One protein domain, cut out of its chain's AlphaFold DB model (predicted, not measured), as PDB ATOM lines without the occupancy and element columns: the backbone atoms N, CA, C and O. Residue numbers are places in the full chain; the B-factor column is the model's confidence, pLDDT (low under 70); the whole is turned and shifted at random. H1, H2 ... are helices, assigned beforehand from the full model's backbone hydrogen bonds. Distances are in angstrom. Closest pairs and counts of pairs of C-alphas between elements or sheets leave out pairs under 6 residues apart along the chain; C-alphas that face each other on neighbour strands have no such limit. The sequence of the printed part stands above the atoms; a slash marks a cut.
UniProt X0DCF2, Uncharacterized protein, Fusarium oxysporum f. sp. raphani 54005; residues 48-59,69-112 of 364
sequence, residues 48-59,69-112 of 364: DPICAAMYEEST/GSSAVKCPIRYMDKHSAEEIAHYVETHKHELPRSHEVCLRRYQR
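AT A GLANCE: This is residues 48 to 59 and 69 to 112 of the 364 residues of an uncharacterized protein of Fusarium oxysporum f. sp. raphani 54005 (UniProt X0DCF2). This is a small elongated set of four helices in which H3 and the short H2 pack on each other in the middle, while H1 reaches away toward one end of the long axis and H4 lies toward the other. H1 packs on H3 with its first part and H4 packs on H2, which gives a row of contacts from H1 through H3 and H2 to H4. The printed part has 56 residues with four named helices, in the order H1, H2, H3, H4 along the chain, and no named strand; the class is all helix. The whole is compact, with a radius of gyration of the C-alphas of 11.2 A, and the C-alphas span 39 by 24 by 17 A.

IN THESE COORDINATES: The printed part begins at Asp 48. H1 follows at once, residues 49 to 59, from C-alpha 49 at (40.176, 30.598, -44.681) to C-alpha 59 at (40.707, 34.587, -59.404), a length of 15.3 A. After the cut, printing resumes at Gly 69, and H2 is residues 76 to 79, 5.5 A from first to last C-alpha. H3, residues 85 to 94, begins with C-alpha 85 at (47.978, 42.167, -39.672) and is 14.4 A long. H4, residues 102 to 110, is 12.2 A long and ends with C-alpha 110 at (43.902, 38.110, -26.283).

HOW THE PARTS SIT: H1 touches H3, and their lines stand at 74 degrees, about perpendicular; the closest C-alphas are those of Ile 50 and Tyr 91, 6.3 A apart. H1 and H2 are close but not clearly touching, with the closest C-alphas, those of Ile 50 and Pro 76, 7.5 A apart. H2 touches H3, with the closest C-alphas, those of Pro 76 and Ile 88, 6.6 A apart. H2 also touches H4, where the closest C-alphas are those of Ile 77 and Cys 106, 6.8 A apart. H4 is apart from H1 and from H3. In H1, H3 and H4 every O i to N i+4 pair is within hydrogen-bond range; H2 is too short for such a pair, and its one O i to N i+3 pair is within range.

THE WHOLE: The two C-alphas farthest apart are those of Thr 59 and Arg 112, at 38.7 A. Residues 60 to 68 are not printed, and C-alphas 59 and 69 are 18.2 A apart across this cut, which falls in the link from H1 to H2. The link from H2 to H3 is tight, with 5 residues, and the link from H3 to H4 is short, with 7. The mean pLDDT of the printed part is 82.5; the model's confidence is low, under 70, at residue 59 and residues 69 to 72.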
ATOM      1  N   ASP A  48      43.382  27.163 -44.344       84.38
ATOM      2  CA  ASP A  48      43.380  28.583 -43.988       84.38
ATOM      3  C   ASP A  48      42.278  29.344 -44.745       84.38
ATOM      4  O   ASP A  48      42.341  29.456 -45.973       84.38
ATOM      5  N   PRO A  49      41.252  29.855 -44.040       81.50
ATOM      6  CA  PRO A  49      40.176  30.598 -44.681       81.50
ATOM      7  C   PRO A  49      40.641  31.938 -45.277       81.50
ATOM      8  O   PRO A  49      39.982  32.442 -46.181       81.50
ATOM      9  N   ILE A  50      41.766  32.497 -44.812       84.25
ATOM     10  CA  ILE A  50      42.288  33.794 -45.263       84.25
ATOM     11  C   ILE A  50      42.970  33.646 -46.626       84.25
ATOM     12  O   ILE A  50      42.621  34.362 -47.564       84.25
ATOM     13  N   CYS A  51      43.844  32.641 -46.781       85.00
ATOM     14  CA  CYS A  51      44.411  32.291 -48.086       85.00
ATOM     15  C   CYS A  51      43.309  32.007 -49.112       85.00
ATOM     16  O   CYS A  51      43.347  32.551 -50.212       85.00
ATOM     17  N   ALA A  52      42.333  31.161 -48.760       82.31
ATOM     18  CA  ALA A  52      41.258  30.775 -49.673       82.31
ATOM     19  C   ALA A  52      40.501  32.001 -50.212       82.31
ATOM     20  O   ALA A  52      40.329  32.125 -51.423       82.31
ATOM     21  N   ALA A  53      40.152  32.947 -49.335       80.81
ATOM     22  CA  ALA A  53      39.476  34.176 -49.736       80.81
ATOM     23  C   ALA A  53      40.336  35.087 -50.625       80.81
ATOM     24  O   ALA A  53      39.826  35.625 -51.603       80.81
ATOM     25  N   MET A  54      41.639  35.225 -50.356       77.56
ATOM     26  CA  MET A  54      42.527  36.025 -51.214       77.56
ATOM     27  C   MET A  54      42.651  35.459 -52.634       77.56
ATOM     28  O   MET A  54      42.745  36.211 -53.609       77.56
ATOM     29  N   TYR A  55      42.652  34.131 -52.772       75.19
ATOM     30  CA  TYR A  55      42.667  33.489 -54.085       75.19
ATOM     31  C   TYR A  55      41.325  33.611 -54.801       75.19
ATOM     32  O   TYR A  55      41.324  33.869 -56.001       75.19
ATOM     33  N   GLU A  56      40.199  33.500 -54.094       72.94
ATOM     34  CA  GLU A  56      38.873  33.781 -54.661       72.94
ATOM     35  C   GLU A  56      38.768  35.233 -55.159       72.94
ATOM     36  O   GLU A  56      38.320  35.470 -56.285       72.94
ATOM     37  N   GLU A  57      39.277  36.192 -54.382       72.19
ATOM     38  CA  GLU A  57      39.344  37.610 -54.749       72.19
ATOM     39  C   GLU A  57      40.243  37.856 -55.971       72.19
ATOM     40  O   GLU A  57      39.881  38.612 -56.875       72.19
ATOM     41  N   SER A  58      41.383  37.163 -56.046       71.50
ATOM     42  CA  SER A  58      42.326  37.272 -57.167       71.50
ATOM     43  C   SER A  58      41.853  36.546 -58.430       71.50
ATOM     44  O   SER A  58      42.244  36.923 -59.536       71.50
ATOM     45  N   THR A  59      41.050  35.483 -58.293       65.38
ATOM     46  CA  THR A  59      40.707  34.587 -59.404       65.38
ATOM     47  C   THR A  59      39.355  34.891 -60.042       65.38
ATOM     48  O   THR A  59      39.164  34.519 -61.200       65.38
ATOM     49  N   GLY A  69      30.800  24.727 -47.932       44.00
ATOM     50  CA  GLY A  69      31.694  23.576 -48.082       44.00
ATOM     51  C   GLY A  69      32.786  23.468 -47.017       44.00
ATOM     52  O   GLY A  69      33.957  23.630 -47.320       44.00
ATOM     53  N   SER A  70      32.412  23.110 -45.788       46.38
ATOM     54  CA  SER A  70      33.205  22.226 -44.908       46.38
ATOM     55  C   SER A  70      34.643  22.600 -44.489       46.38
ATOM     56  O   SER A  70      35.455  21.706 -44.251       46.38
ATOM     57  N   SER A  71      34.941  23.864 -44.197       51.09
ATOM     58  CA  SER A  71      35.931  24.163 -43.149       51.09
ATOM     59  C   SER A  71      35.210  24.915 -42.047       51.09
ATOM     60  O   SER A  71      34.688  26.000 -42.276       51.09
ATOM     61  N   ALA A  72      35.094  24.317 -40.859       54.53
ATOM     62  CA  ALA A  72      34.572  25.025 -39.698       54.53
ATOM     63  C   ALA A  72      35.399  26.306 -39.533       54.53
ATOM     64  O   ALA A  72      36.574  26.211 -39.171       54.53
ATOM     65  N   VAL A  73      34.817  27.464 -39.869       72.44
ATOM     66  CA  VAL A  73      35.544  28.733 -39.943       72.44
ATOM     67  C   VAL A  73      36.186  28.959 -38.580       72.44
ATOM     68  O   VAL A  73      35.516  29.111 -37.555       72.44
ATOM     69  N   LYS A  74      37.510  28.839 -38.529       85.06
ATOM     70  CA  LYS A  74      38.288  29.092 -37.318       85.06
ATOM     71  C   LYS A  74      38.449  30.598 -37.192       85.06
ATOM     72  O   LYS A  74      38.510  31.307 -38.186       85.06
ATOM     73  N   CYS A  75      38.517  31.081 -35.955       89.00
ATOM     74  CA  CYS A  75      38.774  32.490 -35.694       89.00
ATOM     75  C   CYS A  75      40.042  32.973 -36.440       89.00
ATOM     76  O   CYS A  75      41.096  32.366 -36.219       89.00
ATOM     77  N   PRO A  76      39.971  34.080 -37.209       89.88
ATOM     78  CA  PRO A  76      41.119  34.666 -37.913       89.88
ATOM     79  C   PRO A  76      42.322  34.980 -37.011       89.88
ATOM     80  O   PRO A  76      43.463  34.844 -37.433       89.88
ATOM     81  N   ILE A  77      42.088  35.287 -35.728       87.81
ATOM     82  CA  ILE A  77      43.140  35.575 -34.731       87.81
ATOM     83  C   ILE A  77      44.120  34.400 -34.574       87.81
ATOM     84  O   ILE A  77      45.279  34.600 -34.236       87.81
ATOM     85  N   ARG A  78      43.697  33.158 -34.852       88.62
ATOM     86  CA  ARG A  78      44.605  31.998 -34.815       88.62
ATOM     87  C   ARG A  78      45.677  32.015 -35.903       88.62
ATOM     88  O   ARG A  78      46.625  31.244 -35.804       88.62
ATOM     89  N   TYR A  79      45.496  32.832 -36.931       89.19
ATOM     90  CA  TYR A  79      46.374  32.900 -38.086       89.19
ATOM     91  C   TYR A  79      47.240  34.171 -38.098       89.19
ATOM     92  O   TYR A  79      47.957  34.394 -39.065       89.19
ATOM     93  N   MET A  80      47.253  34.950 -37.004       85.75
ATOM     94  CA  MET A  80      48.125  36.130 -36.832       85.75
ATOM     95  C   MET A  80      49.619  35.836 -36.978       85.75
ATOM     96  O   MET A  80      50.368  36.715 -37.379       85.75
ATOM     97  N   ASP A  81      50.050  34.605 -36.702       87.25
ATOM     98  CA  ASP A  81      51.451  34.204 -36.876       87.25
ATOM     99  C   ASP A  81      51.795  33.834 -38.330       87.25
ATOM    100  O   ASP A  81      52.965  33.662 -38.666       87.25
ATOM    101  N   LYS A  82      50.780  33.645 -39.185       87.00
ATOM    102  CA  LYS A  82      50.928  33.166 -40.571       87.00
ATOM    103  C   LYS A  82      50.612  34.233 -41.616       87.00
ATOM    104  O   LYS A  82      51.164  34.170 -42.709       87.00
ATOM    105  N   HIS A  83      49.745  35.179 -41.270       88.25
ATOM    106  CA  HIS A  83      49.291  36.264 -42.129       88.25
ATOM    107  C   HIS A  83      49.672  37.616 -41.542       88.25
ATOM    108  O   HIS A  83      49.781  37.765 -40.323       88.25
ATOM    109  N   SER A  84      49.867  38.610 -42.410       91.19
ATOM    110  CA  SER A  84      50.131  39.969 -41.944       91.19
ATOM    111  C   SER A  84      48.887  40.555 -41.266       91.19
ATOM    112  O   SER A  84      47.753  40.131 -41.514       91.19
ATOM    113  N   ALA A  85      49.087  41.537 -40.386       89.12
ATOM    114  CA  ALA A  85      47.978  42.167 -39.672       89.12
ATOM    115  C   ALA A  85      46.989  42.844 -40.641       89.12
ATOM    116  O   ALA A  85      45.782  42.821 -40.408       89.12
ATOM    117  N   GLU A  86      47.500  43.397 -41.742       92.25
ATOM    118  CA  GLU A  86      46.724  44.052 -42.795       92.25
ATOM    119  C   GLU A  86      45.826  43.056 -43.538       92.25
ATOM    120  O   GLU A  86      44.649  43.333 -43.761       92.25
ATOM    121  N   GLU A  87      46.348  41.873 -43.870       90.38
ATOM    122  CA  GLU A  87      45.595  40.826 -44.567       90.38
ATOM    123  C   GLU A  87      44.454  40.280 -43.702       90.38
ATOM    124  O   GLU A  87      43.320  40.118 -44.158       90.38
ATOM    125  N   ILE A  88      44.724  40.066 -42.413       90.19
ATOM    126  CA  ILE A  88      43.708  39.619 -41.457       90.19
ATOM    127  C   ILE A  88      42.635  40.694 -41.272       90.19
ATOM    128  O   ILE A  88      41.453  40.359 -41.195       90.19
ATOM    129  N   ALA A  89      43.020  41.972 -41.209       91.06
ATOM    130  CA  ALA A  89      42.072  43.077 -41.106       91.06
ATOM    131  C   ALA A  89      41.152  43.137 -42.334       91.06
ATOM    132  O   ALA A  89      39.934  43.202 -42.175       91.06
ATOM    133  N   HIS A  90      41.722  43.018 -43.536       90.69
ATOM    134  CA  HIS A  90      40.959  42.983 -44.781       90.69
ATOM    135  C   HIS A  90      39.988  41.796 -44.827       90.69
ATOM    136  O   HIS A  90      38.809  41.951 -45.155       90.69
ATOM    137  N   TYR A  91      40.449  40.610 -44.423       90.19
ATOM    138  CA  TYR A  91      39.605  39.423 -44.333       90.19
ATOM    139  C   TYR A  91      38.446  39.619 -43.345       90.19
ATOM    140  O   TYR A  91      37.299  39.317 -43.661       90.19
ATOM    141  N   VAL A  92      38.715  40.167 -42.159       91.06
ATOM    142  CA  VAL A  92      37.692  40.447 -41.139       91.06
ATOM    143  C   VAL A  92      36.683  41.494 -41.618       91.06
ATOM    144  O   VAL A  92      35.494  41.358 -41.330       91.06
ATOM    145  N   GLU A  93      37.119  42.511 -42.360       90.31
ATOM    146  CA  GLU A  93      36.246  43.554 -42.908       90.31
ATOM    147  C   GLU A  93      35.294  42.999 -43.975       90.31
ATOM    148  O   GLU A  93      34.076  43.207 -43.907       90.31
ATOM    149  N   THR A  94      35.840  42.235 -44.921       89.69
ATOM    150  CA  THR A  94      35.092  41.629 -46.031       89.69
ATOM    151  C   THR A  94      34.194  40.477 -45.572       89.69
ATOM    152  O   THR A  94      33.071  40.343 -46.059       89.69
ATOM    153  N   HIS A  95      34.629  39.706 -44.570       88.69
ATOM    154  CA  HIS A  95      33.940  38.512 -44.063       88.69
ATOM    155  C   HIS A  95      33.329  38.717 -42.671       88.69
ATOM    156  O   HIS A  95      33.082  37.752 -41.943       88.69
ATOM    157  N   LYS A  96      33.010  39.963 -42.291       87.12
ATOM    158  CA  LYS A  96      32.434  40.297 -40.971       87.12
ATOM    159  C   LYS A  96      31.175  39.499 -40.620       87.12
ATOM    160  O   LYS A  96      30.918  39.213 -39.454       87.12
ATOM    161  N   HIS A  97      30.389  39.141 -41.634       84.19
ATOM    162  CA  HIS A  97      29.136  38.394 -41.494       84.19
ATOM    163  C   HIS A  97      29.342  36.884 -41.325       84.19
ATOM    164  O   HIS A  97      28.421  36.183 -40.915       84.19
ATOM    165  N   GLU A  98      30.545  36.398 -41.617       85.94
ATOM    166  CA  GLU A  98      30.911  34.982 -41.608       85.94
ATOM    167  C   GLU A  98      31.873  34.651 -40.455       85.94
ATOM    168  O   GLU A  98      32.319  33.511 -40.303       85.94
ATOM    169  N   LEU A  99      32.172  35.635 -39.595       88.06
ATOM    170  CA  LEU A  99      33.057  35.440 -38.456       88.06
ATOM    171  C   LEU A  99      32.463  34.430 -37.464       88.06
ATOM    172  O   LEU A  99      31.330  34.579 -36.993       88.06
ATOM    173  N   PRO A 100      33.236  33.406 -37.070       88.69
ATOM    174  CA  PRO A 100      32.749  32.381 -36.166       88.69
ATOM    175  C   PRO A 100      32.562  32.946 -34.758       88.69
ATOM    176  O   PRO A 100      33.352  33.768 -34.303       88.69
ATOM    177  N   ARG A 101      31.618  32.399 -33.975       86.25
ATOM    178  CA  ARG A 101      31.444  32.779 -32.550       86.25
ATOM    179  C   ARG A 101      32.705  32.594 -31.696       86.25
ATOM    180  O   ARG A 101      32.863  33.233 -30.662       86.25
ATOM    181  N   SER A 102      33.633  31.740 -32.133       88.12
ATOM    182  CA  SER A 102      34.944  31.597 -31.491       88.12
ATOM    183  C   SER A 102      35.811  32.859 -31.587       88.12
ATOM    184  O   SER A 102      36.707  33.024 -30.762       88.12
ATOM    185  N   HIS A 103      35.537  33.755 -32.540       90.31
ATOM    186  CA  HIS A 103      36.258  35.009 -32.716       90.31
ATOM    187  C   HIS A 103      36.125  35.925 -31.505       90.31
ATOM    188  O   HIS A 103      37.137  36.362 -30.962       90.31
ATOM    189  N   GLU A 104      34.910  36.090 -30.985       88.12
ATOM    190  CA  GLU A 104      34.674  36.847 -29.754       88.12
ATOM    191  C   GLU A 104      35.425  36.238 -28.556       88.12
ATOM    192  O   GLU A 104      36.040  36.942 -27.757       88.12
ATOM    193  N   VAL A 105      35.435  34.907 -28.440       89.25
ATOM    194  CA  VAL A 105      36.154  34.218 -27.359       89.25
ATOM    195  C   VAL A 105      37.667  34.413 -27.484       89.25
ATOM    196  O   VAL A 105      38.337  34.609 -26.471       89.25
ATOM    197  N   CYS A 106      38.211  34.365 -28.700       88.81
ATOM    198  CA  CYS A 106      39.617  34.654 -28.965       88.81
ATOM    199  C   CYS A 106      39.962  36.107 -28.628       88.81
ATOM    200  O   CYS A 106      40.953  36.314 -27.934       88.81
ATOM    201  N   LEU A 107      39.125  37.080 -29.009       87.38
ATOM    202  CA  LEU A 107      39.294  38.488 -28.629       87.38
ATOM    203  C   LEU A 107      39.353  38.643 -27.109       87.38
ATOM    204  O   LEU A 107      40.314  39.192 -26.584       87.38
ATOM    205  N   ARG A 108      38.395  38.059 -26.380       86.00
ATOM    206  CA  ARG A 108      38.374  38.101 -24.909       86.00
ATOM    207  C   ARG A 108      39.546  37.368 -24.249       86.00
ATOM    208  O   ARG A 108      39.742  37.520 -23.048       86.00
ATOM    209  N   ARG A 109      40.261  36.485 -24.950       85.31
ATOM    210  CA  ARG A 109      41.470  35.825 -24.422       85.31
ATOM    211  C   ARG A 109      42.708  36.662 -24.697       85.31
ATOM    212  O   ARG A 109      43.491  36.853 -23.782       85.31
ATOM    213  N   TYR A 110      42.821  37.203 -25.905       80.00
ATOM    214  CA  TYR A 110      43.902  38.110 -26.283       80.00
ATOM    215  C   TYR A 110      43.875  39.395 -25.450       80.00
ATOM    216  O   TYR A 110      44.905  39.862 -24.990       80.00
ATOM    217  N   GLN A 111      42.678  39.915 -25.170       78.50
ATOM    218  CA  GLN A 111      42.492  41.065 -24.284       78.50
ATOM    219  C   GLN A 111      42.716  40.747 -22.801       78.50
ATOM    220  O   GLN A 111      42.913  41.660 -22.018       78.50
ATOM    221  N   ARG A 112      42.657  39.471 -22.397       73.69
ATOM    222  CA  ARG A 112      42.915  39.051 -21.009       73.69
ATOM    223  C   ARG A 112      44.372  38.721 -20.739       73.69
ATOM    224  O   ARG A 112      44.701  38.423 -19.592       73.69
TER     225      ARG A 112